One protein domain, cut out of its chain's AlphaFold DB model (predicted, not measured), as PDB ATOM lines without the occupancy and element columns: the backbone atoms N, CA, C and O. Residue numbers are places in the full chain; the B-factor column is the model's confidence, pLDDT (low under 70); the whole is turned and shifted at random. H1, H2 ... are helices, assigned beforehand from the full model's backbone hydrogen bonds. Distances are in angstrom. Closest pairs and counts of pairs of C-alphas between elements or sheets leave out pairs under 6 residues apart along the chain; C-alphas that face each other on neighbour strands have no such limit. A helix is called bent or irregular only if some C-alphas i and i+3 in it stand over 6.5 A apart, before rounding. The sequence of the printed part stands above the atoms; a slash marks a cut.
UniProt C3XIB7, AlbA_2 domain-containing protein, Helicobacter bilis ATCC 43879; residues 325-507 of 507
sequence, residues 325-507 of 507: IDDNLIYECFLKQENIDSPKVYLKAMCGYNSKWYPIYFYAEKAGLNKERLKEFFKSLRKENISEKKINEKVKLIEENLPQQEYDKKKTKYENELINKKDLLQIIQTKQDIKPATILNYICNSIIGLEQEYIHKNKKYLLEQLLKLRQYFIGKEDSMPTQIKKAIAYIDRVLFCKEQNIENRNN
ATOM      1  N   ILE A 325     -45.008 -20.645  14.370       77.50
ATOM      2  CA  ILE A 325     -44.189 -20.568  15.586       77.50
ATOM      3  C   ILE A 325     -44.421 -19.209  16.236       77.50
ATOM      4  O   ILE A 325     -43.720 -18.245  15.938       77.50
ATOM      5  N   ASP A 326     -45.409 -19.148  17.125       82.44
ATOM      6  CA  ASP A 326     -45.667 -17.970  17.947       82.44
ATOM      7  C   ASP A 326     -44.749 -17.886  19.190       82.44
ATOM      8  O   ASP A 326     -44.090 -18.856  19.581       82.44
ATOM      9  N   ASP A 327     -44.698 -16.704  19.828       84.25
ATOM     10  CA  ASP A 327     -43.887 -16.447  21.036       84.25
ATOM     11  C   ASP A 327     -44.187 -17.462  22.153       84.25
ATOM     12  O   ASP A 327     -43.288 -17.895  22.874       84.25
ATOM     13  N   ASN A 328     -45.448 -17.884  22.288       85.25
ATOM     14  CA  ASN A 328     -45.897 -18.775  23.352       85.25
ATOM     15  C   ASN A 328     -45.472 -20.225  23.120       85.25
ATOM     16  O   ASN A 328     -45.114 -20.896  24.098       85.25
ATOM     17  N   LEU A 329     -45.485 -20.686  21.868       87.69
ATOM     18  CA  LEU A 329     -45.070 -22.023  21.462       87.69
ATOM     19  C   LEU A 329     -43.589 -22.253  21.773       87.69
ATOM     20  O   LEU A 329     -43.226 -23.316  22.273       87.69
ATOM     21  N   ILE A 330     -42.740 -21.240  21.569       91.38
ATOM     22  CA  ILE A 330     -41.298 -21.322  21.851       91.38
ATOM     23  C   ILE A 330     -41.038 -21.680  23.323       91.38
ATOM     24  O   ILE A 330     -40.214 -22.550  23.624       91.38
ATOM     25  N   TYR A 331     -41.733 -21.025  24.255       92.62
ATOM     26  CA  TYR A 331     -41.598 -21.331  25.680       92.62
ATOM     27  C   TYR A 331     -42.226 -22.680  26.038       92.62
ATOM     28  O   TYR A 331     -41.696 -23.400  26.880       92.62
ATOM     29  N   GLU A 332     -43.346 -23.029  25.411       90.56
ATOM     30  CA  GLU A 332     -44.069 -24.267  25.694       90.56
ATOM     31  C   GLU A 332     -43.284 -25.513  25.293       90.56
ATOM     32  O   GLU A 332     -43.116 -26.404  26.125       90.56
ATOM     33  N   CYS A 333     -42.730 -25.542  24.077       91.75
ATOM     34  CA  CYS A 333     -41.906 -26.653  23.604       91.75
ATOM     35  C   CYS A 333     -40.670 -26.855  24.494       91.75
ATOM     36  O   CYS A 333     -40.307 -27.993  24.792       91.75
ATOM     37  N   PHE A 334     -40.056 -25.769  24.986       95.19
ATOM     38  CA  PHE A 334     -38.972 -25.857  25.968       95.19
ATOM     39  C   PHE A 334     -39.451 -26.443  27.300       95.19
ATOM     40  O   PHE A 334     -38.876 -27.410  27.792       95.19
ATOM     41  N   LEU A 335     -40.509 -25.893  27.898       93.88
ATOM     42  CA  LEU A 335     -40.986 -26.328  29.216       93.88
ATOM     43  C   LEU A 335     -41.474 -27.784  29.210       93.88
ATOM     44  O   LEU A 335     -41.240 -28.511  30.173       93.88
ATOM     45  N   LYS A 336     -42.096 -28.222  28.111       91.75
ATOM     46  CA  LYS A 336     -42.539 -29.607  27.898       91.75
ATOM     47  C   LYS A 336     -41.438 -30.540  27.390       91.75
ATOM     48  O   LYS A 336     -41.657 -31.745  27.348       91.75
ATOM     49  N   GLN A 337     -40.269 -30.004  27.033       89.75
ATOM     50  CA  GLN A 337     -39.149 -30.757  26.456       89.75
ATOM     51  C   GLN A 337     -39.553 -31.526  25.185       89.75
ATOM     52  O   GLN A 337     -39.143 -32.667  24.981       89.75
ATOM     53  N   GLU A 338     -40.366 -30.896  24.330       86.50
ATOM     54  CA  GLU A 338     -40.866 -31.510  23.099       86.50
ATOM     55  C   GLU A 338     -39.725 -31.833  22.123       86.50
ATOM     56  O   GLU A 338     -38.653 -31.205  22.122       86.50
ATOM     57  N   ASN A 339     -39.944 -32.841  21.275       78.00
ATOM     58  CA  ASN A 339     -39.063 -33.051  20.138       78.00
ATOM     59  C   ASN A 339     -39.353 -31.992  19.069       78.00
ATOM     60  O   ASN A 339     -40.510 -31.669  18.830       78.00
ATOM     61  N   ILE A 340     -38.303 -31.417  18.484       80.25
ATOM     62  CA  ILE A 340     -38.422 -30.297  17.546       80.25
ATOM     63  C   ILE A 340     -37.663 -30.674  16.291       80.25
ATOM     64  O   ILE A 340     -36.446 -30.848  16.344       80.25
ATOM     65  N   ASP A 341     -38.385 -30.756  15.181       67.50
ATOM     66  CA  ASP A 341     -37.843 -31.227  13.906       67.50
ATOM     67  C   ASP A 341     -37.006 -30.142  13.211       67.50
ATOM     68  O   ASP A 341     -36.000 -30.432  12.571       67.50
ATOM     69  N   SER A 342     -37.378 -28.868  13.389       81.19
ATOM     70  CA  SER A 342     -36.729 -27.710  12.750       81.19
ATOM     71  C   SER A 342     -36.252 -26.649  13.757       81.19
ATOM     72  O   SER A 342     -36.726 -25.510  13.761       81.19
ATOM     73  N   PRO A 343     -35.272 -26.965  14.622       86.31
ATOM     74  CA  PRO A 343     -34.861 -26.092  15.726       86.31
ATOM     75  C   PRO A 343     -34.279 -24.740  15.276       86.31
ATOM     76  O   PRO A 343     -34.427 -23.740  15.978       86.31
ATOM     77  N   LYS A 344     -33.682 -24.658  14.077       87.88
ATOM     78  CA  LYS A 344     -33.208 -23.386  13.497       87.88
ATOM     79  C   LYS A 344     -34.349 -22.418  13.164       87.88
ATOM     80  O   LYS A 344     -34.159 -21.208  13.267       87.88
ATOM     81  N   VAL A 345     -35.534 -22.926  12.815       85.62
ATOM     82  CA  VAL A 345     -36.712 -22.090  12.527       85.62
ATOM     83  C   VAL A 345     -37.215 -21.433  13.814       85.62
ATOM     84  O   VAL A 345     -37.502 -20.239  13.816       85.62
ATOM     85  N   TYR A 346     -37.199 -22.155  14.939       90.56
ATOM     86  CA  TYR A 346     -37.497 -21.587  16.259       90.56
ATOM     87  C   TYR A 346     -36.481 -20.512  16.664       90.56
ATOM     88  O   TYR A 346     -36.875 -19.434  17.106       90.56
ATOM     89  N   LEU A 347     -35.179 -20.760  16.460       91.19
ATOM     90  CA  LEU A 347     -34.132 -19.759  16.713       91.19
ATOM     91  C   LEU A 347     -34.345 -18.489  15.874       91.19
ATOM     92  O   LEU A 347     -34.210 -17.383  16.392       91.19
ATOM     93  N   LYS A 348     -34.728 -18.637  14.602       90.06
ATOM     94  CA  LYS A 348     -35.081 -17.512  13.727       90.06
ATOM     95  C   LYS A 348     -36.325 -16.767  14.227       90.06
ATOM     96  O   LYS A 348     -36.303 -15.540  14.302       90.06
ATOM     97  N   ALA A 349     -37.381 -17.488  14.612       88.81
ATOM     98  CA  ALA A 349     -38.636 -16.907  15.095       88.81
ATOM     99  C   ALA A 349     -38.433 -16.006  16.328       88.81
ATOM    100  O   ALA A 349     -39.032 -14.935  16.419       88.81
ATOM    101  N   MET A 350     -37.507 -16.356  17.230       90.56
ATOM    102  CA  MET A 350     -37.152 -15.534  18.402       90.56
ATOM    103  C   MET A 350     -36.656 -14.122  18.051       90.56
ATOM    104  O   MET A 350     -36.710 -13.224  18.895       90.56
ATOM    105  N   CYS A 351     -36.151 -13.902  16.832       87.75
ATOM    106  CA  CYS A 351     -35.745 -12.579  16.356       87.75
ATOM    107  C   CYS A 351     -36.913 -11.742  15.805       87.75
ATOM    108  O   CYS A 351     -36.739 -10.545  15.577       87.75
ATOM    109  N   GLY A 352     -38.093 -12.335  15.608       84.88
ATOM    110  CA  GLY A 352     -39.311 -11.631  15.200       84.88
ATOM    111  C   GLY A 352     -39.990 -10.883  16.352       84.88
ATOM    112  O   GLY A 352     -40.571  -9.817  16.154       84.88
ATOM    113  N   TYR A 353     -39.838 -11.366  17.585       86.44
ATOM    114  CA  TYR A 353     -40.542 -10.861  18.769       86.44
ATOM    115  C   TYR A 353     -39.712  -9.863  19.595       86.44
ATOM    116  O   TYR A 353     -38.542  -9.614  19.315       86.44
ATOM    117  N   ASN A 354     -40.340  -9.224  20.590       82.56
ATOM    118  CA  ASN A 354     -39.733  -8.137  21.378       82.56
ATOM    119  C   ASN A 354     -39.022  -8.606  22.658       82.56
ATOM    120  O   ASN A 354     -38.353  -7.809  23.310       82.56
ATOM    121  N   SER A 355     -39.172  -9.871  23.057       86.62
ATOM    122  CA  SER A 355     -38.486 -10.381  24.247       86.62
ATOM    123  C   SER A 355     -37.006 -10.600  23.954       86.62
ATOM    124  O   SER A 355     -36.640 -11.124  22.903       86.62
ATOM    125  N   LYS A 356     -36.126 -10.273  24.905       87.81
ATOM    126  CA  LYS A 356     -34.727 -10.719  24.842       87.81
ATOM    127  C   LYS A 356     -34.534 -12.127  25.414       87.81
ATOM    128  O   LYS A 356     -33.691 -12.857  24.906       87.81
ATOM    129  N   TRP A 357     -35.358 -12.523  26.386       91.81
ATOM    130  CA  TRP A 357     -35.221 -13.757  27.162       91.81
ATOM    131  C   TRP A 357     -35.904 -14.945  26.482       91.81
ATOM    132  O   TRP A 357     -37.127 -15.078  26.548       91.81
ATOM    133  N   TYR A 358     -35.114 -15.817  25.863       92.94
ATOM    134  CA  TYR A 358     -35.573 -17.069  25.264       92.94
ATOM    135  C   TYR A 358     -34.694 -18.240  25.701       92.94
ATOM    136  O   TYR A 358     -33.527 -18.019  26.031       92.94
ATOM    137  N   PRO A 359     -35.224 -19.473  25.669       94.19
ATOM    138  CA  PRO A 359     -34.443 -20.678  25.909       94.19
ATOM    139  C   PRO A 359     -33.599 -21.050  24.674       94.19
ATOM    140  O   PRO A 359     -33.867 -22.031  23.991       94.19
ATOM    141  N   ILE A 360     -32.622 -20.210  24.325       94.12
ATOM    142  CA  ILE A 360     -31.831 -20.323  23.091       94.12
ATOM    143  C   ILE A 360     -31.003 -21.621  23.052       94.12
ATOM    144  O   ILE A 360     -30.877 -22.230  21.988       94.12
ATOM    145  N   TYR A 361     -30.437 -22.055  24.179       93.19
ATOM    146  CA  TYR A 361     -29.471 -23.154  24.231       93.19
ATOM    147  C   TYR A 361     -30.115 -24.517  23.970       93.19
ATOM    148  O   TYR A 361     -29.517 -25.340  23.283       93.19
ATOM    149  N   PHE A 362     -31.353 -24.735  24.409       94.38
ATOM    150  CA  PHE A 362     -32.136 -25.928  24.092       94.38
ATOM    151  C   PHE A 362     -32.338 -26.110  22.585       94.38
ATOM    152  O   PHE A 362     -32.100 -27.190  22.039       94.38
ATOM    153  N   TYR A 363     -32.736 -25.043  21.885       93.81
ATOM    154  CA  TYR A 363     -32.899 -25.096  20.430       93.81
ATOM    155  C   TYR A 363     -31.548 -25.169  19.714       93.81
ATOM    156  O   TYR A 363     -31.431 -25.862  18.707       93.81
ATOM    157  N   ALA A 364     -30.509 -24.512  20.235       92.06
ATOM    158  CA  ALA A 364     -29.160 -24.611  19.689       92.06
ATOM    159  C   ALA A 364     -28.602 -26.038  19.788       92.06
ATOM    160  O   ALA A 364     -28.065 -26.547  18.804       92.06
ATOM    161  N   GLU A 365     -28.786 -26.711  20.927       91.81
ATOM    162  CA  GLU A 365     -28.371 -28.101  21.101       91.81
ATOM    163  C   GLU A 365     -29.106 -29.024  20.129       91.81
ATOM    164  O   GLU A 365     -28.457 -29.804  19.431       91.81
ATOM    165  N   LYS A 366     -30.436 -28.897  20.019       89.12
ATOM    166  CA  LYS A 366     -31.221 -29.671  19.046       89.12
ATOM    167  C   LYS A 366     -30.808 -29.388  17.601       89.12
ATOM    168  O   LYS A 366     -30.868 -30.279  16.764       89.12
ATOM    169  N   ALA A 367     -30.360 -28.170  17.299       87.75
ATOM    170  CA  ALA A 367     -29.841 -27.791  15.987       87.75
ATOM    171  C   ALA A 367     -28.387 -28.231  15.735       87.75
ATOM    172  O   ALA A 367     -27.858 -27.957  14.655       87.75
ATOM    173  N   GLY A 368     -27.716 -28.852  16.713       87.25
ATOM    174  CA  GLY A 368     -26.297 -29.199  16.619       87.25
ATOM    175  C   GLY A 368     -25.373 -27.977  16.525       87.25
ATOM    176  O   GLY A 368     -24.278 -28.064  15.965       87.25
ATOM    177  N   LEU A 369     -25.813 -26.819  17.025       87.56
ATOM    178  CA  LEU A 369     -25.053 -25.572  16.999       87.56
ATOM    179  C   LEU A 369     -24.277 -25.409  18.308       87.56
ATOM    180  O   LEU A 369     -24.858 -25.346  19.391       87.56
ATOM    181  N   ASN A 370     -22.952 -25.300  18.207       86.88
ATOM    182  CA  ASN A 370     -22.131 -24.818  19.315       86.88
ATOM    183  C   ASN A 370     -22.290 -23.291  19.463       86.88
ATOM    184  O   ASN A 370     -22.912 -22.632  18.625       86.88
ATOM    185  N   LYS A 371     -21.724 -22.712  20.526       85.88
ATOM    186  CA  LYS A 371     -21.877 -21.283  20.827       85.88
ATOM    187  C   LYS A 371     -21.417 -20.375  19.682       85.88
ATOM    188  O   LYS A 371     -22.101 -19.407  19.366       85.88
ATOM    189  N   GLU A 372     -20.294 -20.689  19.043       86.75
ATOM    190  CA  GLU A 372     -19.753 -19.908  17.923       86.75
ATOM    191  C   GLU A 372     -20.677 -19.956  16.701       86.75
ATOM    192  O   GLU A 372     -21.124 -18.911  16.226       86.75
ATOM    193  N   ARG A 373     -21.075 -21.159  16.269       87.62
ATOM    194  CA  ARG A 373     -21.998 -21.360  15.141       87.62
ATOM    195  C   ARG A 373     -23.376 -20.764  15.402       87.62
ATOM    196  O   ARG A 373     -24.028 -20.291  14.477       87.62
ATOM    197  N   LEU A 374     -23.832 -20.763  16.651       90.44
ATOM    198  CA  LEU A 374     -25.079 -20.116  17.051       90.44
ATOM    199  C   LEU A 374     -25.003 -18.590  16.880       90.44
ATOM    200  O   LEU A 374     -25.944 -17.978  16.374       90.44
ATOM    201  N   LYS A 375     -23.881 -17.961  17.256       89.31
ATOM    202  CA  LYS A 375     -23.662 -16.523  17.024       89.31
ATOM    203  C   LYS A 375     -23.594 -16.203  15.535       89.31
ATOM    204  O   LYS A 375     -24.199 -15.226  15.097       89.31
ATOM    205  N   GLU A 376     -22.866 -17.008  14.764       89.12
ATOM    206  CA  GLU A 376     -22.789 -16.870  13.307       89.12
ATOM    207  C   GLU A 376     -24.169 -17.003  12.662       89.12
ATOM    208  O   GLU A 376     -24.533 -16.173  11.829       89.12
ATOM    209  N   PHE A 377     -24.973 -17.970  13.115       90.88
ATOM    210  CA  PHE A 377     -26.355 -18.139  12.684       90.88
ATOM    211  C   PHE A 377     -27.166 -16.860  12.910       90.88
ATOM    212  O   PHE A 377     -27.696 -16.306  11.948       90.88
ATOM    213  N   PHE A 378     -27.194 -16.312  14.130       90.75
ATOM    214  CA  PHE A 378     -27.915 -15.061  14.395       90.75
ATOM    215  C   PHE A 378     -27.391 -13.880  13.568       90.75
ATOM    216  O   PHE A 378     -28.184 -13.095  13.052       90.75
ATOM    217  N   LYS A 379     -26.070 -13.754  13.387       88.62
ATOM    218  CA  LYS A 379     -25.480 -12.701  12.542       88.62
ATOM    219  C   LYS A 379     -25.870 -12.852  11.068       88.62
ATOM    220  O   LYS A 379     -26.078 -11.841  10.399       88.62
ATOM    221  N   SER A 380     -26.010 -14.079  10.566       87.44
ATOM    222  CA  SER A 380     -26.400 -14.345   9.175       87.44
ATOM    223  C   SER A 380     -27.822 -13.867   8.847       87.44
ATOM    224  O   SER A 380     -28.058 -13.385   7.738       87.44
ATOM    225  N   LEU A 381     -28.725 -13.866   9.838       87.94
ATOM    226  CA  LEU A 381     -30.120 -13.421   9.702       87.94
ATOM    227  C   LEU A 381     -30.273 -11.931   9.354       87.94
ATOM    228  O   LEU A 381     -31.342 -11.507   8.921       87.94
ATOM    229  N   ARG A 382     -29.209 -11.125   9.482       82.50
ATOM    230  CA  ARG A 382     -29.199  -9.719   9.030       82.50
ATOM    231  C   ARG A 382     -29.525  -9.585   7.540       82.50
ATOM    232  O   ARG A 382     -30.106  -8.586   7.133       82.50
ATOM    233  N   LYS A 383     -29.170 -10.593   6.736       75.56
ATOM    234  CA  LYS A 383     -29.441 -10.629   5.290       75.56
ATOM    235  C   LYS A 383     -30.927 -10.813   4.961       75.56
ATOM    236  O   LYS A 383     -31.318 -10.622   3.818       75.56
ATOM    237  N   GLU A 384     -31.746 -11.162   5.948       73.44
ATOM    238  CA  GLU A 384     -33.162 -11.497   5.783       73.44
ATOM    239  C   GLU A 384     -34.105 -10.390   6.300       73.44
ATOM    240  O   GLU A 384     -35.229 -10.671   6.707       73.44
ATOM    241  N   ASN A 385     -33.660  -9.124   6.311       74.06
ATOM    242  CA  ASN A 385     -34.429  -7.953   6.777       74.06
ATOM    243  C   ASN A 385     -34.897  -8.010   8.250       74.06
ATOM    244  O   ASN A 385     -35.840  -7.323   8.644       74.06
ATOM    245  N   ILE A 386     -34.230  -8.799   9.095       79.62
ATOM    246  CA  ILE A 386     -34.503  -8.861  10.536       79.62
ATOM    247  C   ILE A 386     -33.756  -7.725  11.257       79.62
ATOM    248  O   ILE A 386     -32.589  -7.454  10.980       79.62
ATOM    249  N   SER A 387     -34.422  -7.072  12.220       83.75
ATOM    250  CA  SER A 387     -33.869  -5.940  12.983       83.75
ATOM    251  C   SER A 387     -32.517  -6.266  13.633       83.75
ATOM    252  O   SER A 387     -32.420  -7.150  14.489       83.75
ATOM    253  N   GLU A 388     -31.487  -5.481  13.299       85.69
ATOM    254  CA  GLU A 388     -30.136  -5.638  13.851       85.69
ATOM    255  C   GLU A 388     -30.115  -5.519  15.381       85.69
ATOM    256  O   GLU A 388     -29.417  -6.280  16.052       85.69
ATOM    257  N   LYS A 389     -30.952  -4.641  15.951       86.25
ATOM    258  CA  LYS A 389     -31.129  -4.519  17.404       86.25
ATOM    259  C   LYS A 389     -31.539  -5.856  18.033       86.25
ATOM    260  O   LYS A 389     -30.919  -6.286  19.001       86.25
ATOM    261  N   LYS A 390     -32.543  -6.533  17.464       86.69
ATOM    262  CA  LYS A 390     -33.064  -7.810  17.987       86.69
ATOM    263  C   LYS A 390     -32.035  -8.932  17.878       86.69
ATOM    264  O   LYS A 390     -31.917  -9.742  18.793       86.69
ATOM    265  N   ILE A 391     -31.267  -8.961  16.789       86.69
ATOM    266  CA  ILE A 391     -30.157  -9.905  16.605       86.69
ATOM    267  C   ILE A 391     -29.076  -9.665  17.663       86.69
ATOM    268  O   ILE A 391     -28.658 -10.599  18.349       86.69
ATOM    269  N   ASN A 392     -28.658  -8.411  17.842       87.12
ATOM    270  CA  ASN A 392     -27.609  -8.053  18.792       87.12
ATOM    271  C   ASN A 392     -28.019  -8.355  20.241       87.12
ATOM    272  O   ASN A 392     -27.181  -8.805  21.013       87.12
ATOM    273  N   GLU A 393     -29.294  -8.207  20.611       87.38
ATOM    274  CA  GLU A 393     -29.797  -8.616  21.933       87.38
ATOM    275  C   GLU A 393     -29.635 -10.125  22.193       87.38
ATOM    276  O   GLU A 393     -29.301 -10.519  23.311       87.38
ATOM    277  N   LYS A 394     -29.835 -10.977  21.175       88.44
ATOM    278  CA  LYS A 394     -29.658 -12.438  21.284       88.44
ATOM    279  C   LYS A 394     -28.186 -12.812  21.382       88.44
ATOM    280  O   LYS A 394     -27.814 -13.607  22.239       88.44
ATOM    281  N   VAL A 395     -27.348 -12.198  20.546       86.44
ATOM    282  CA  VAL A 395     -25.889 -12.387  20.588       86.44
ATOM    283  C   VAL A 395     -25.333 -11.946  21.942       86.44
ATOM    284  O   VAL A 395     -24.587 -12.701  22.560       86.44
ATOM    285  N   LYS A 396     -25.778 -10.796  22.459       85.25
ATOM    286  CA  LYS A 396     -25.387 -10.290  23.779       85.25
ATOM    287  C   LYS A 396     -25.794 -11.239  24.906       85.25
ATOM    288  O   LYS A 396     -25.015 -11.445  25.819       85.25
ATOM    289  N   LEU A 397     -26.966 -11.876  24.828       83.56
ATOM    290  CA  LEU A 397     -27.395 -12.888  25.808       83.56
ATOM    291  C   LEU A 397     -26.547 -14.168  25.773       83.56
ATOM    292  O   LEU A 397     -26.426 -14.858  26.783       83.56
ATOM    293  N   ILE A 398     -25.965 -14.492  24.620       83.25
ATOM    294  CA  ILE A 398     -25.037 -15.618  24.475       83.25
ATOM    295  C   ILE A 398     -23.643 -15.252  25.013       83.25
ATOM    296  O   ILE A 398     -22.927 -16.107  25.534       83.25
ATOM    297  N   GLU A 399     -23.231 -13.995  24.856       80.44
ATOM    298  CA  GLU A 399     -21.906 -13.497  25.247       80.44
ATOM    299  C   GLU A 399     -21.807 -13.146  26.721       80.44
ATOM    300  O   GLU A 399     -20.854 -13.527  27.397       80.44
ATOM    301  N   GLU A 400     -22.809 -12.440  27.213       71.62
ATOM    302  CA  GLU A 400     -22.886 -11.948  28.569       71.62
ATOM    303  C   GLU A 400     -23.840 -12.850  29.342       71.62
ATOM    304  O   GLU A 400     -24.896 -13.243  28.847       71.62
ATOM    305  N   ASN A 401     -23.485 -13.185  30.581       68.31
ATOM    306  CA  ASN A 401     -24.278 -14.057  31.444       68.31
ATOM    307  C   ASN A 401     -25.520 -13.307  31.984       68.31
ATOM    308  O   ASN A 401     -25.765 -13.259  33.187       68.31
ATOM    309  N   LEU A 402     -26.278 -12.657  31.092       67.00
ATOM    310  CA  LEU A 402     -27.256 -11.605  31.376       67.00
ATOM    311  C   LEU A 402     -28.316 -12.005  32.407       67.00
ATOM    312  O   LEU A 402     -28.584 -11.191  33.293       67.00
ATOM    313  N   PRO A 403     -28.923 -13.216  32.362       76.06
ATOM    314  CA  PRO A 403     -29.890 -13.589  33.390       76.06
ATOM    315  C   PRO A 403     -29.273 -13.585  34.797       76.06
ATOM    316  O   PRO A 403     -29.936 -13.149  35.734       76.06
ATOM    317  N   GLN A 404     -28.005 -14.005  34.916       76.50
ATOM    318  CA  GLN A 404     -27.250 -14.053  36.173       76.50
ATOM    319  C   GLN A 404     -26.701 -12.682  36.585       76.50
ATOM    320  O   GLN A 404     -26.631 -12.386  37.768       76.50
ATOM    321  N   GLN A 405     -26.308 -11.829  35.638       74.50
ATOM    322  CA  GLN A 405     -25.817 -10.478  35.947       74.50
ATOM    323  C   GLN A 405     -26.927  -9.573  36.480       74.50
ATOM    324  O   GLN A 405     -26.704  -8.755  37.366       74.50
ATOM    325  N   GLU A 406     -28.142  -9.731  35.961       76.38
ATOM    326  CA  GLU A 406     -29.304  -8.981  36.422       76.38
ATOM    327  C   GLU A 406     -30.021  -9.667  37.616       76.38
ATOM    328  O   GLU A 406     -31.216  -9.435  37.839       76.38
ATOM    329  N   TYR A 407     -29.343 -10.568  38.331       79.31
ATOM    330  CA  TYR A 407     -29.830 -11.233  39.543       79.31
ATOM    331  C   TYR A 407     -29.758 -10.292  40.753       79.31
ATOM    332  O   TYR A 407     -28.736  -9.648  40.991       79.31
ATOM    333  N   ASP A 408     -30.825 -10.238  41.552       82.50
ATOM    334  CA  ASP A 408     -30.865  -9.443  42.781       82.50
ATOM    335  C   ASP A 408     -30.981 -10.355  44.009       82.50
ATOM    336  O   ASP A 408     -32.072 -10.809  44.365       82.50
ATOM    337  N   LYS A 409     -29.851 -10.580  44.692       80.75
ATOM    338  CA  LYS A 409     -29.777 -11.417  45.902       80.75
ATOM    339  C   LYS A 409     -30.703 -10.929  47.026       80.75
ATOM    340  O   LYS A 409     -31.172 -11.733  47.818       80.75
ATOM    341  N   LYS A 410     -31.038  -9.632  47.097       80.75
ATOM    342  CA  LYS A 410     -31.977  -9.112  48.118       80.75
ATOM    343  C   LYS A 410     -33.424  -9.543  47.855       80.75
ATOM    344  O   LYS A 410     -34.285  -9.400  48.724       80.75
ATOM    345  N   LYS A 411     -33.703 -10.038  46.649       81.06
ATOM    346  CA  LYS A 411     -35.012 -10.519  46.213       81.06
ATOM    347  C   LYS A 411     -35.111 -12.043  46.226       81.06
ATOM    348  O   LYS A 411     -36.089 -12.566  45.703       81.06
ATOM    349  N   THR A 412     -34.181 -12.770  46.840       82.44
ATOM    350  CA  THR A 412     -34.377 -14.204  47.058       82.44
ATOM    351  C   THR A 412     -35.063 -14.453  48.395       82.44
ATOM    352  O   THR A 412     -34.567 -14.094  49.458       82.44
ATOM    353  N   LYS A 413     -36.283 -14.997  48.341       86.69
ATOM    354  CA  LYS A 413     -37.102 -15.274  49.538       86.69
ATOM    355  C   LYS A 413     -37.688 -16.681  49.581       86.69
ATOM    356  O   LYS A 413     -38.253 -17.042  50.603       86.69
ATOM    357  N   TYR A 414     -37.561 -17.445  48.496       88.75
ATOM    358  CA  TYR A 414     -38.215 -18.746  48.331       88.75
ATOM    359  C   TYR A 414     -37.237 -19.874  47.962       88.75
ATOM    360  O   TYR A 414     -37.636 -20.885  47.388       88.75
ATOM    361  N   GLU A 415     -35.942 -19.705  48.255       86.38
ATOM    362  CA  GLU A 415     -34.913 -20.723  47.981       86.38
ATOM    363  C   GLU A 415     -35.189 -22.016  48.758       86.38
ATOM    364  O   GLU A 415     -35.185 -23.097  48.177       86.38
ATOM    365  N   ASN A 416     -35.528 -21.912  50.047       86.88
ATOM    366  CA  ASN A 416     -35.849 -23.073  50.876       86.88
ATOM    367  C   ASN A 416     -37.092 -23.815  50.367       86.88
ATOM    368  O   ASN A 416     -37.131 -25.043  50.364       86.88
ATOM    369  N   GLU A 417     -38.127 -23.102  49.932       90.69
ATOM    370  CA  GLU A 417     -39.336 -23.694  49.363       90.69
ATOM    371  C   GLU A 417     -39.062 -24.419  48.042       90.69
ATOM    372  O   GLU A 417     -39.619 -25.498  47.828       90.69
ATOM    373  N   LEU A 418     -38.183 -23.865  47.199       88.56
ATOM    374  CA  LEU A 418     -37.703 -24.512  45.979       88.56
ATOM    375  C   LEU A 418     -36.914 -25.782  46.309       88.56
ATOM    376  O   LEU A 418     -37.225 -26.839  45.765       88.56
ATOM    377  N   ILE A 419     -35.959 -25.708  47.245       88.12
ATOM    378  CA  ILE A 419     -35.148 -26.852  47.694       88.12
ATOM    379  C   ILE A 419     -36.046 -27.986  48.207       88.12
ATOM    380  O   ILE A 419     -35.860 -29.140  47.814       88.12
ATOM    381  N   ASN A 420     -37.074 -27.642  48.988       88.62
ATOM    382  CA  ASN A 420     -38.083 -28.563  49.522       88.62
ATOM    383  C   ASN A 420     -39.166 -28.977  48.505       88.62
ATOM    384  O   ASN A 420     -40.145 -29.620  48.884       88.62
ATOM    385  N   LYS A 421     -39.019 -28.617  47.226       89.31
ATOM    386  CA  LYS A 421     -39.916 -28.989  46.122       89.31
ATOM    387  C   LYS A 421     -41.385 -28.609  46.332       89.31
ATOM    388  O   LYS A 421     -42.283 -29.322  45.882       89.31
ATOM    389  N   LYS A 422     -41.657 -27.482  46.998       90.12
ATOM    390  CA  LYS A 422     -43.035 -26.999  47.183       90.12
ATOM    391  C   LYS A 422     -43.667 -26.585  45.851       90.12
ATOM    392  O   LYS A 422     -42.969 -26.238  44.897       90.12
ATOM    393  N   ASP A 423     -44.997 -26.596  45.789       90.81
ATOM    394  CA  ASP A 423     -45.726 -26.071  44.634       90.81
ATOM    395  C   ASP A 423     -45.672 -24.532  44.635       90.81
ATOM    396  O   ASP A 423     -46.214 -23.872  45.526       90.81
ATOM    397  N   LEU A 424     -44.999 -23.953  43.639       89.75
ATOM    398  CA  LEU A 424     -44.776 -22.511  43.537       89.75
ATOM    399  C   LEU A 424     -46.072 -21.743  43.282       89.75
ATOM    400  O   LEU A 424     -46.204 -20.598  43.718       89.75
ATOM    401  N   LEU A 425     -47.046 -22.366  42.612       88.38
ATOM    402  CA  LEU A 425     -48.343 -21.749  42.377       88.38
ATOM    403  C   LEU A 425     -49.138 -21.638  43.684       88.38
ATOM    404  O   LEU A 425     -49.747 -20.598  43.938       88.38
ATOM    405  N   GLN A 426     -49.065 -22.649  44.556       88.69
ATOM    406  CA  GLN A 426     -49.697 -22.585  45.879       88.69
ATOM    407  C   GLN A 426     -49.110 -21.462  46.745       88.69
ATOM    408  O   GLN A 426     -49.854 -20.782  47.449       88.69
ATOM    409  N   ILE A 427     -47.800 -21.204  46.664       87.06
ATOM    410  CA  ILE A 427     -47.162 -20.084  47.380       87.06
ATOM    411  C   ILE A 427     -47.775 -18.742  46.951       87.06
ATOM    412  O   ILE A 427     -48.030 -17.879  47.791       87.06
ATOM    413  N   ILE A 428     -48.050 -18.576  45.653       87.06
ATOM    414  CA  ILE A 428     -48.680 -17.364  45.114       87.06
ATOM    415  C   ILE A 428     -50.150 -17.259  45.536       87.06
ATOM    416  O   ILE A 428     -50.625 -16.164  45.820       87.06
ATOM    417  N   GLN A 429     -50.874 -18.376  45.577       86.00
ATOM    418  CA  GLN A 429     -52.308 -18.395  45.884       86.00
ATOM    419  C   GLN A 429     -52.621 -18.230  47.379       86.00
ATOM    420  O   GLN A 429     -53.676 -17.707  47.726       86.00
ATOM    421  N   THR A 430     -51.727 -18.662  48.268       84.88
ATOM    422  CA  THR A 430     -51.980 -18.691  49.722       84.88
ATOM    423  C   THR A 430     -51.636 -17.387  50.443       84.88
ATOM    424  O   THR A 430     -52.158 -17.124  51.524       84.88
ATOM    425  N   LYS A 431     -50.776 -16.542  49.867       81.00
ATOM    426  CA  LYS A 431     -50.314 -15.283  50.474       81.00
ATOM    427  C   LYS A 431     -51.161 -14.100  49.988       81.00
ATOM    428  O   LYS A 431     -50.739 -13.364  49.103       81.00
ATOM    429  N   GLN A 432     -52.344 -13.915  50.579       71.00
ATOM    430  CA  GLN A 432     -53.289 -12.858  50.177       71.00
ATOM    431  C   GLN A 432     -52.766 -11.429  50.433       71.00
ATOM    432  O   GLN A 432     -53.121 -10.511  49.696       71.00
ATOM    433  N   ASP A 433     -51.862 -11.246  51.402       81.56
ATOM    434  CA  ASP A 433     -51.361  -9.923  51.816       81.56
ATOM    435  C   ASP A 433     -50.294  -9.317  50.882       81.56
ATOM    436  O   ASP A 433     -49.884  -8.168  51.053       81.56
ATOM    437  N   ILE A 434     -49.793 -10.074  49.899       86.12
ATOM    438  CA  ILE A 434     -48.726  -9.630  48.993       86.12
ATOM    439  C   ILE A 434     -49.197  -9.783  47.551       86.12
ATOM    440  O   ILE A 434     -49.674 -10.839  47.145       86.12
ATOM    441  N   LYS A 435     -48.998  -8.741  46.732       86.94
ATOM    442  CA  LYS A 435     -49.347  -8.789  45.306       86.94
ATOM    443  C   LYS A 435     -48.679  -9.999  44.619       86.94
ATOM    444  O   LYS A 435     -47.455 -10.132  44.720       86.94
ATOM    445  N   PRO A 436     -49.423 -10.818  43.846       86.44
ATOM    446  CA  PRO A 436     -48.888 -11.996  43.156       86.44
ATOM    447  C   PRO A 436     -47.637 -11.730  42.311       86.44
ATOM    448  O   PRO A 436     -46.700 -12.521  42.339       86.44
ATOM    449  N   ALA A 437     -47.580 -10.589  41.615       86.56
ATOM    450  CA  ALA A 437     -46.416 -10.190  40.819       86.56
ATOM    451  C   ALA A 437     -45.144  -9.988  41.671       86.56
ATOM    452  O   ALA A 437     -44.036 -10.296  41.232       86.56
ATOM    453  N   THR A 438     -45.290  -9.519  42.915       88.94
ATOM    454  CA  THR A 438     -44.172  -9.355  43.854       88.94
ATOM    455  C   THR A 438     -43.645 -10.712  44.314       88.94
ATOM    456  O   THR A 438     -42.434 -10.926  44.323       88.94
ATOM    457  N   ILE A 439     -44.545 -11.647  44.641       89.75
ATOM    458  CA  ILE A 439     -44.182 -13.027  45.002       89.75
ATOM    459  C   ILE A 439     -43.494 -13.714  43.821       89.75
ATOM    460  O   ILE A 439     -42.426 -14.299  43.991       89.75
ATOM    461  N   LEU A 440     -44.053 -13.582  42.615       91.81
ATOM    462  CA  LEU A 440     -43.475 -14.120  41.385       91.81
ATOM    463  C   LEU A 440     -42.043 -13.627  41.170       91.81
ATOM    464  O   LEU A 440     -41.163 -14.418  40.831       91.81
ATOM    465  N   ASN A 441     -41.796 -12.332  41.386       90.94
ATOM    466  CA  ASN A 441     -40.463 -11.759  41.267       90.94
ATOM    467  C   ASN A 441     -39.483 -12.388  42.268       90.94
ATOM    468  O   ASN A 441     -38.361 -12.719  41.889       90.94
ATOM    469  N   TYR A 442     -39.902 -12.603  43.520       92.31
ATOM    470  CA  TYR A 442     -39.066 -13.281  44.511       92.31
ATOM    471  C   TYR A 442     -38.794 -14.747  44.144       92.31
ATOM    472  O   TYR A 442     -37.658 -15.197  44.246       92.31
ATOM    473  N   ILE A 443     -39.808 -15.476  43.667       93.12
ATOM    474  CA  ILE A 443     -39.664 -16.867  43.217       93.12
ATOM    475  C   ILE A 443     -38.684 -16.955  42.041       93.12
ATOM    476  O   ILE A 443     -37.751 -17.751  42.078       93.12
ATOM    477  N   CYS A 444     -38.854 -16.121  41.012       93.56
ATOM    478  CA  CYS A 444     -37.997 -16.153  39.825       93.56
ATOM    479  C   CYS A 444     -36.548 -15.756  40.149       93.56
ATOM    480  O   CYS A 444     -35.630 -16.362  39.605       93.56
ATOM    481  N   ASN A 445     -36.325 -14.792  41.053       91.25
ATOM    482  CA  ASN A 445     -34.971 -14.488  41.533       91.25
ATOM    483  C   ASN A 445     -34.389 -15.662  42.326       91.25
ATOM    484  O   ASN A 445     -33.245 -16.025  42.084       91.25
ATOM    485  N   SER A 446     -35.166 -16.303  43.205       92.31
ATOM    486  CA  SER A 446     -34.710 -17.501  43.918       92.31
ATOM    487  C   SER A 446     -34.334 -18.640  42.966       92.31
ATOM    488  O   SER A 446     -33.331 -19.290  43.211       92.31
ATOM    489  N   ILE A 447     -35.052 -18.839  41.851       93.19
ATOM    490  CA  ILE A 447     -34.670 -19.812  40.806       93.19
ATOM    491  C   ILE A 447     -33.312 -19.463  40.181       93.19
ATOM    492  O   ILE A 447     -32.488 -20.352  39.981       93.19
ATOM    493  N   ILE A 448     -33.069 -18.183  39.876       91.38
ATOM    494  CA  ILE A 448     -31.793 -17.719  39.302       91.38
ATOM    495  C   ILE A 448     -30.637 -17.894  40.304       91.38
ATOM    496  O   ILE A 448     -29.512 -18.184  39.911       91.38
ATOM    497  N   GLY A 449     -30.919 -17.775  41.603       89.44
ATOM    498  CA  GLY A 449     -29.944 -17.963  42.678       89.44
ATOM    499  C   GLY A 449     -29.577 -19.417  42.998       89.44
ATOM    500  O   GLY A 449     -28.630 -19.626  43.752       89.44
ATOM    501  N   LEU A 450     -30.289 -20.415  42.457       90.56
ATOM    502  CA  LEU A 450     -30.025 -21.830  42.749       90.56
ATOM    503  C   LEU A 450     -28.660 -22.288  42.216       90.56
ATOM    504  O   LEU A 450     -28.217 -21.885  41.135       90.56
ATOM    505  N   GLU A 451     -28.040 -23.215  42.946       89.88
ATOM    506  CA  GLU A 451     -26.836 -23.913  42.497       89.88
ATOM    507  C   GLU A 451     -27.100 -24.700  41.206       89.88
ATOM    508  O   GLU A 451     -28.140 -25.346  41.039       89.88
ATOM    509  N   GLN A 452     -26.132 -24.680  40.288       90.56
ATOM    510  CA  GLN A 452     -26.271 -25.335  38.983       90.56
ATOM    511  C   GLN A 452     -26.475 -26.850  39.119       90.56
ATOM    512  O   GLN A 452     -27.309 -27.425  38.419       90.56
ATOM    513  N   GLU A 453     -25.787 -27.489  40.070       89.69
ATOM    514  CA  GLU A 453     -25.949 -28.918  40.358       89.69
ATOM    515  C   GLU A 453     -27.387 -29.249  40.785       89.69
ATOM    516  O   GLU A 453     -27.992 -30.209  40.293       89.69
ATOM    517  N   TYR A 454     -27.987 -28.403  41.632       91.88
ATOM    518  CA  TYR A 454     -29.384 -28.553  42.028       91.88
ATOM    519  C   TYR A 454     -30.323 -28.455  40.819       91.88
ATOM    520  O   TYR A 454     -31.260 -29.254  40.706       91.88
ATOM    521  N   ILE A 455     -30.075 -27.514  39.901       93.31
ATOM    522  CA  ILE A 455     -30.877 -27.336  38.680       93.31
ATOM    523  C   ILE A 455     -30.799 -28.582  37.790       93.31
ATOM    524  O   ILE A 455     -31.840 -29.070  37.344       93.31
ATOM    525  N   HIS A 456     -29.606 -29.150  37.584       92.00
ATOM    526  CA  HIS A 456     -29.443 -30.394  36.824       92.00
ATOM    527  C   HIS A 456     -30.201 -31.560  37.466       92.00
ATOM    528  O   HIS A 456     -30.978 -32.240  36.790       92.00
ATOM    529  N   LYS A 457     -30.038 -31.760  38.780       93.19
ATOM    530  CA  LYS A 457     -30.679 -32.859  39.520       93.19
ATOM    531  C   LYS A 457     -32.203 -32.737  39.567       93.19
ATOM    532  O   LYS A 457     -32.904 -33.747  39.622       93.19
ATOM    533  N   ASN A 458     -32.734 -31.513  39.537       94.06
ATOM    534  CA  ASN A 458     -34.161 -31.233  39.716       94.06
ATOM    535  C   ASN A 458     -34.830 -30.613  38.479       94.06
ATOM    536  O   ASN A 458     -35.894 -30.002  38.600       94.06
ATOM    537  N   LYS A 459     -34.262 -30.831  37.283       93.31
ATOM    538  CA  LYS A 459     -34.780 -30.349  35.989       93.31
ATOM    539  C   LYS A 459     -36.295 -30.519  35.844       93.31
ATOM    540  O   LYS A 459     -36.993 -29.554  35.552       93.31
ATOM    541  N   LYS A 460     -36.808 -31.739  36.058       93.00
ATOM    542  CA  LYS A 460     -38.235 -32.061  35.871       93.00
ATOM    543  C   LYS A 460     -39.136 -31.185  36.748       93.00
ATOM    544  O   LYS A 460     -40.066 -30.573  36.238       93.00
ATOM    545  N   TYR A 461     -38.804 -31.072  38.034       95.12
ATOM    546  CA  TYR A 461     -39.546 -30.240  38.982       95.12
ATOM    547  C   TYR A 461     -39.551 -28.769  38.547       95.12
ATOM    548  O   TYR A 461     -40.613 -28.164  38.451       95.12
ATOM    549  N   LEU A 462     -38.386 -28.198  38.228       94.50
ATOM    550  CA  LEU A 462     -38.286 -26.778  37.882       94.50
ATOM    551  C   LEU A 462     -39.061 -26.427  36.601       94.50
ATOM    552  O   LEU A 462     -39.749 -25.405  36.565       94.50
ATOM    553  N   LEU A 463     -38.993 -27.278  35.572       95.75
ATOM    554  CA  LEU A 463     -39.738 -27.079  34.324       95.75
ATOM    555  C   LEU A 463     -41.254 -27.191  34.540       95.75
ATOM    556  O   LEU A 463     -42.000 -26.342  34.053       95.75
ATOM    557  N   GLU A 464     -41.712 -28.175  35.321       94.69
ATOM    558  CA  GLU A 464     -43.130 -28.323  35.677       94.69
ATOM    559  C   GLU A 464     -43.653 -27.104  36.452       94.69
ATOM    560  O   GLU A 464     -44.742 -26.603  36.163       94.69
ATOM    561  N   GLN A 465     -42.880 -26.580  37.408       94.69
ATOM    562  CA  GLN A 465     -43.286 -25.403  38.178       94.69
ATOM    563  C   GLN A 465     -43.325 -24.131  37.322       94.69
ATOM    564  O   GLN A 465     -44.282 -23.363  37.409       94.69
ATOM    565  N   LEU A 466     -42.334 -23.912  36.449       94.75
ATOM    566  CA  LEU A 466     -42.358 -22.785  35.511       94.75
ATOM    567  C   LEU A 466     -43.522 -22.884  34.518       94.75
ATOM    568  O   LEU A 466     -44.116 -21.860  34.184       94.75
ATOM    569  N   LEU A 467     -43.897 -24.097  34.094       93.31
ATOM    570  CA  LEU A 467     -45.072 -24.320  33.252       93.31
ATOM    571  C   LEU A 467     -46.373 -23.941  33.970       93.31
ATOM    572  O   LEU A 467     -47.191 -23.225  33.389       93.31
ATOM    573  N   LYS A 468     -46.535 -24.336  35.240       92.25
ATOM    574  CA  LYS A 468     -47.681 -23.933  36.076       92.25
ATOM    575  C   LYS A 468     -47.754 -22.416  36.256       92.25
ATOM    576  O   LYS A 468     -48.812 -21.820  36.056       92.25
ATOM    577  N   LEU A 469     -46.629 -21.777  36.591       91.38
ATOM    578  CA  LEU A 469     -46.550 -20.321  36.746       91.38
ATOM    579  C   LEU A 469     -46.903 -19.603  35.438       91.38
ATOM    580  O   LEU A 469     -47.706 -18.672  35.449       91.38
ATOM    581  N   ARG A 470     -46.366 -20.070  34.302       89.44
ATOM    582  CA  ARG A 470     -46.711 -19.557  32.970       89.44
ATOM    583  C   ARG A 470     -48.217 -19.623  32.722       89.44
ATOM    584  O   ARG A 470     -48.806 -18.608  32.366       89.44
ATOM    585  N   GLN A 471     -48.830 -20.795  32.898       89.88
ATOM    586  CA  GLN A 471     -50.261 -21.001  32.640       89.88
ATOM    587  C   GLN A 471     -51.136 -20.079  33.499       89.88
ATOM    588  O   GLN A 471     -52.092 -19.495  32.996       89.88
ATOM    589  N   TYR A 472     -50.776 -19.891  34.770       88.69
ATOM    590  CA  TYR A 472     -51.513 -19.014  35.678       88.69
ATOM    591  C   TYR A 472     -51.441 -17.529  35.291       88.69
ATOM    592  O   TYR A 472     -52.461 -16.845  35.347       88.69
ATOM    593  N   PHE A 473     -50.266 -17.017  34.906       85.25
ATOM    594  CA  PHE A 473     -50.111 -15.593  34.577       85.25
ATOM    595  C   PHE A 473     -50.570 -15.238  33.157       85.25
ATOM    596  O   PHE A 473     -51.155 -14.175  32.990       85.25
ATOM    597  N   ILE A 474     -50.412 -16.122  32.163       81.88
ATOM    598  CA  ILE A 474     -50.999 -15.904  30.824       81.88
ATOM    599  C   ILE A 474     -52.531 -15.824  30.900       81.88
ATOM    600  O   ILE A 474     -53.145 -15.049  30.184       81.88
ATOM    601  N   GLY A 475     -53.172 -16.583  31.794       73.31
ATOM    602  CA  GLY A 475     -54.624 -16.487  31.993       73.31
ATOM    603  C   GLY A 475     -55.098 -15.176  32.639       73.31
ATOM    604  O   GLY A 475     -56.303 -14.957  32.727       73.31
ATOM    605  N   LYS A 476     -54.181 -14.329  33.131       73.06
ATOM    606  CA  LYS A 476     -54.482 -13.084  33.862       73.06
ATOM    607  C   LYS A 476     -53.933 -11.818  33.202       73.06
ATOM    608  O   LYS A 476     -54.436 -10.738  33.493       73.06
ATOM    609  N   GLU A 477     -52.910 -11.940  32.364       68.00
ATOM    610  CA  GLU A 477     -52.239 -10.846  31.660       68.00
ATOM    611  C   GLU A 477     -52.168 -11.160  30.158       68.00
ATOM    612  O   GLU A 477     -52.028 -12.320  29.778       68.00
ATOM    613  N   ASP A 478     -52.174 -10.135  29.299       63.94
ATOM    614  CA  ASP A 478     -52.103 -10.305  27.834       63.94
ATOM    615  C   ASP A 478     -50.782 -10.944  27.351       63.94
ATOM    616  O   ASP A 478     -50.665 -11.375  26.203       63.94
ATOM    617  N   SER A 479     -49.750 -10.993  28.203       75.06
ATOM    618  CA  SER A 479     -48.449 -11.572  27.867       75.06
ATOM    619  C   SER A 479     -47.754 -12.179  29.084       75.06
ATOM    620  O   SER A 479     -47.994 -11.783  30.220       75.06
ATOM    621  N   MET A 480     -46.856 -13.140  28.853       83.81
ATOM    622  CA  MET A 480     -46.101 -13.776  29.934       83.81
ATOM    623  C   MET A 480     -45.160 -12.774  30.639       83.81
ATOM    624  O   MET A 480     -44.334 -12.153  29.956       83.81
ATOM    625  N   PRO A 481     -45.176 -12.702  31.986       89.94
ATOM    626  CA  PRO A 481     -44.288 -11.833  32.752       89.94
ATOM    627  C   PRO A 481     -42.803 -12.034  32.434       89.94
ATOM    628  O   PRO A 481     -42.290 -13.159  32.395       89.94
ATOM    629  N   THR A 482     -42.072 -10.928  32.289       90.12
ATOM    630  CA  THR A 482     -40.631 -10.910  31.978       90.12
ATOM    631  C   THR A 482     -39.791 -11.714  32.977       90.12
ATOM    632  O   THR A 482     -38.791 -12.317  32.592       90.12
ATOM    633  N   GLN A 483     -40.196 -11.764  34.248       90.94
ATOM    634  CA  GLN A 483     -39.527 -12.519  35.310       90.94
ATOM    635  C   GLN A 483     -39.525 -14.026  35.017       90.94
ATOM    636  O   GLN A 483     -38.492 -14.674  35.188       90.94
ATOM    637  N   ILE A 484     -40.639 -14.563  34.501       93.00
ATOM    638  CA  ILE A 484     -40.745 -15.972  34.091       93.00
ATOM    639  C   ILE A 484     -39.858 -16.215  32.873       93.00
ATOM    640  O   ILE A 484     -39.056 -17.146  32.878       93.00
ATOM    641  N   LYS A 485     -39.936 -15.344  31.855       93.31
ATOM    642  CA  LYS A 485     -39.108 -15.449  30.639       93.31
ATOM    643  C   LYS A 485     -37.608 -15.469  30.977       93.31
ATOM    644  O   LYS A 485     -36.856 -16.264  30.418       93.31
ATOM    645  N   LYS A 486     -37.179 -14.637  31.931       92.75
ATOM    646  CA  LYS A 486     -35.793 -14.569  32.417       92.75
ATOM    647  C   LYS A 486     -35.372 -15.815  33.201       92.75
ATOM    648  O   LYS A 486     -34.285 -16.329  32.952       92.75
ATOM    649  N   ALA A 487     -36.224 -16.326  34.094       94.00
ATOM    650  CA  ALA A 487     -35.967 -17.582  34.801       94.00
ATOM    651  C   ALA A 487     -35.848 -18.767  33.824       94.00
ATOM    652  O   ALA A 487     -34.932 -19.575  33.954       94.00
ATOM    653  N   ILE A 488     -36.704 -18.820  32.794       95.25
ATOM    654  CA  ILE A 488     -36.617 -19.804  31.703       95.25
ATOM    655  C   ILE A 488     -35.267 -19.706  30.984       95.25
ATOM    656  O   ILE A 488     -34.588 -20.719  30.847       95.25
ATOM    657  N   ALA A 489     -34.857 -18.506  30.562       93.69
ATOM    658  CA  ALA A 489     -33.581 -18.305  29.873       93.69
ATOM    659  C   ALA A 489     -32.368 -18.697  30.742       93.69
ATOM    660  O   ALA A 489     -31.375 -19.203  30.225       93.69
ATOM    661  N   TYR A 490     -32.441 -18.493  32.064       93.38
ATOM    662  CA  TYR A 490     -31.395 -18.940  32.985       93.38
ATOM    663  C   TYR A 490     -31.328 -20.467  33.099       93.38
ATOM    664  O   TYR A 490     -30.248 -21.036  32.940       93.38
ATOM    665  N   ILE A 491     -32.467 -21.133  33.336       94.44
ATOM    666  CA  ILE A 491     -32.525 -22.599  33.426       94.44
ATOM    667  C   ILE A 491     -32.064 -23.239  32.119       94.44
ATOM    668  O   ILE A 491     -31.279 -24.181  32.146       94.44
ATOM    669  N   ASP A 492     -32.524 -22.719  30.984       95.00
ATOM    670  CA  ASP A 492     -32.093 -23.163  29.662       95.00
ATOM    671  C   ASP A 492     -30.568 -23.138  29.519       95.00
ATOM    672  O   ASP A 492     -29.955 -24.147  29.176       95.00
ATOM    673  N   ARG A 493     -29.942 -22.011  29.869       91.12
ATOM    674  CA  ARG A 493     -28.487 -21.878  29.835       91.12
ATOM    675  C   ARG A 493     -27.800 -22.910  30.725       91.12
ATOM    676  O   ARG A 493     -26.878 -23.562  30.253       91.12
ATOM    677  N   VAL A 494     -28.216 -23.054  31.986       91.44
ATOM    678  CA  VAL A 494     -27.588 -24.009  32.920       91.44
ATOM    679  C   VAL A 494     -27.711 -25.441  32.401       91.44
ATOM    680  O   VAL A 494     -26.748 -26.195  32.438       91.44
ATOM    681  N   LEU A 495     -28.874 -25.814  31.867       92.00
ATOM    682  CA  LEU A 495     -29.120 -27.182  31.418       92.00
ATOM    683  C   LEU A 495     -28.451 -27.530  30.081       92.00
ATOM    684  O   LEU A 495     -28.081 -28.687  29.896       92.00
ATOM    685  N   PHE A 496     -28.336 -26.571  29.156       90.44
ATOM    686  CA  PHE A 496     -28.027 -26.854  27.748       90.44
ATOM    687  C   PHE A 496     -26.787 -26.128  27.202       90.44
ATOM    688  O   PHE A 496     -26.311 -26.452  26.110       90.44
ATOM    689  N   CYS A 497     -26.205 -25.170  27.932       86.56
ATOM    690  CA  CYS A 497     -24.948 -24.545  27.523       86.56
ATOM    691  C   CYS A 497     -23.754 -25.459  27.848       86.56
ATOM    692  O   CYS A 497     -23.386 -25.651  29.004       86.56
ATOM    693  N   LYS A 498     -23.113 -26.008  26.812       68.50
ATOM    694  CA  LYS A 498     -22.056 -27.031  26.943       68.50
ATOM    695  C   LYS A 498     -20.701 -26.525  27.462       68.50
ATOM    696  O   LYS A 498     -19.832 -27.345  27.732       68.50
ATOM    697  N   GLU A 499     -20.513 -25.217  27.638       60.84
ATOM    698  CA  GLU A 499     -19.232 -24.644  28.091       60.84
ATOM    699  C   GLU A 499     -18.927 -24.876  29.582       60.84
ATOM    700  O   GLU A 499     -17.789 -24.689  29.991       60.84
ATOM    701  N   GLN A 500     -19.892 -25.320  30.398       46.91
ATOM    702  CA  GLN A 500     -19.689 -25.490  31.850       46.91
ATOM    703  C   GLN A 500     -19.346 -26.927  32.292       46.91
ATOM    704  O   GLN A 500     -19.115 -27.161  33.472       46.91
ATOM    705  N   ASN A 501     -19.239 -27.889  31.366       36.91
ATOM    706  CA  ASN A 501     -18.953 -29.296  31.696       36.91
ATOM    707  C   ASN A 501     -17.459 -29.677  31.677       36.91
ATOM    708  O   ASN A 501     -17.146 -30.868  31.727       36.91
ATOM    709  N   ILE A 502     -16.533 -28.711  31.599       34.53
ATOM    710  CA  ILE A 502     -15.090 -29.003  31.479       34.53
ATOM    711  C   ILE A 502     -14.300 -28.773  32.785       34.53
ATOM    712  O   ILE A 502     -13.238 -29.365  32.935       34.53
ATOM    713  N   GLU A 503     -14.815 -28.054  33.790       31.05
ATOM    714  CA  GLU A 503     -14.007 -27.758  34.995       31.05
ATOM    715  C   GLU A 503     -14.184 -28.703  36.200       31.05
ATOM    716  O   GLU A 503     -13.343 -28.678  37.085       31.05
ATOM    717  N   ASN A 504     -15.160 -29.621  36.222       32.69
ATOM    718  CA  ASN A 504     -15.371 -30.523  37.378       32.69
ATOM    719  C   ASN A 504     -15.225 -32.023  37.060       32.69
ATOM    720  O   ASN A 504     -15.929 -32.857  37.624       32.69
ATOM    721  N   ARG A 505     -14.313 -32.395  36.152       33.25
ATOM    722  CA  ARG A 505     -13.902 -33.807  35.972       33.25
ATOM    723  C   ARG A 505     -12.458 -34.119  36.359       33.25
ATOM    724  O   ARG A 505     -12.052 -35.259  36.187       33.25
ATOM    725  N   ASN A 506     -11.733 -33.164  36.936       32.97
ATOM    726  CA  ASN A 506     -10.447 -33.408  37.582       32.97
ATOM    727  C   ASN A 506     -10.424 -32.711  38.947       32.97
ATOM    728  O   ASN A 506     -10.011 -31.558  39.035       32.97
ATOM    729  N   ASN A 507     -10.927 -33.406  39.967       32.00
ATOM    730  CA  ASN A 507     -10.391 -33.449  41.332       32.00
ATOM    731  C   ASN A 507     -11.057 -34.588  42.100       32.00
ATOM    732  O   ASN A 507     -12.308 -34.605  42.148       32.00
TER     733      ASN A 507
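Overview. This is residues 325 to 507 of the 507 residues of the protein "AlbA_2 domain-containing protein" of Helicobacter bilis ATCC 43879 (UniProt C3XIB7). H11, H9 and H12 lie side by side as a triangle of three long helices, and H12 is the middle of the whole domain. On one side of H12, the short helices H7 and H8 pack on this group at the far end; on the other side come H1, the hairpin of H2 and H3 and, outermost, the hairpin of H4 and H5, while H6 packs on residues 486 to 490 of H12, H10 packs on its residues 491 to 495, and residues 501 to 507 stick out as a free tail. The printed part has 183 residues with twelve named helices, H1 to H12 in order along the chain, and no named strand; its class is all helix. It is compact, with a radius of gyration of the C-alphas of 16.6 A, and its C-alphas span 51 by 49 by 30 A.

Along the chain. The longest helix by residues, H11, covers residues 459 to 474 and runs 22.3 A, from C-alpha 459 at (-34.780, -30.349, 35.989) to C-alpha 474 at (-50.999, -15.904, 30.824). H12, residues 482 to 496, runs 20.8 A and ends at C-alpha 496 at (-28.027, -26.854, 27.748). H9, residues 436 to 448, is 18.4 A long. H8 is residues 424 to 430, H7 residues 415 to 419 and H10 residues 452 to 457. H1, residues 327 to 336, begins at C-alpha 327 at (-43.887, -16.447, 21.036) and is 14.9 A long. H2 is residues 343 to 349, and H3 is residues 360 to 366. H4, residues 371 to 384, runs 21.2 A; it is neither bent nor irregular, but only just: C-alphas 380 and 383 are 6.2 A apart. H5, residues 388 to 399, runs 16.1 A, and H6 is residues 402 to 405.

Arrangement. H11 and H12 form a hairpin at a shallow tilt of 21 degrees, opposite ways; their closest C-alphas, of Arg 470 and Ile 484, are 7.0 A apart. H12 is the hub, touching five helices. It touches H9 at a shallow tilt of 19 degrees, the same way, with the C-alphas of Cys 444 and Ala 487 closest at 5.6 A. H9 and H11 are near each other. H8 touches H11, Leu 425 to Leu 469 at 6.1 A between C-alphas, and forms a hairpin with H9. H9 touches H7 with its residues 443 to 447 alone, the closest C-alphas being those of Glu 415 in H7 and Ser 446 in H9, 5.2 A apart. H10 touches H12 about perpendicular, at 78 degrees, with the C-alphas of His 456 and Leu 495 closest at 6.3 A. H6 touches H12, with the C-alphas of Pro 403 and Tyr 490 closest at 5.6 A. H3 touches H12 at 38 degrees, only just a steep tilt, with the C-alphas of Tyr 361 and Phe 496 closest at 5.3 A. H1 touches H11 at a shallow tilt of 32 degrees, only just short of steep; the C-alphas of Leu 335 and Leu 463 are closest at 5.3 A. H2 and H3 form a hairpin. H4 and H5 form another at 1 degree, a shallow tilt, and both are apart from H12. Every O i to N i+4 pair is within hydrogen-bond range in H2, H3, H5 and H7 to H12; H1 has 5 of 6 and H4 7 of 10, and H6 is too short for such a pair.

Size, cuts and confidence. The two C-alphas farthest apart, those of Lys 383 and Asp 433, are 51.4 A from each other. The printed part has no cut and ends at the chain's last residue, 507. No link is long. The mean pLDDT of the printed part is 84.7; residues 341, 401 to 402, 477 to 478 and 498 to 507 are under 70.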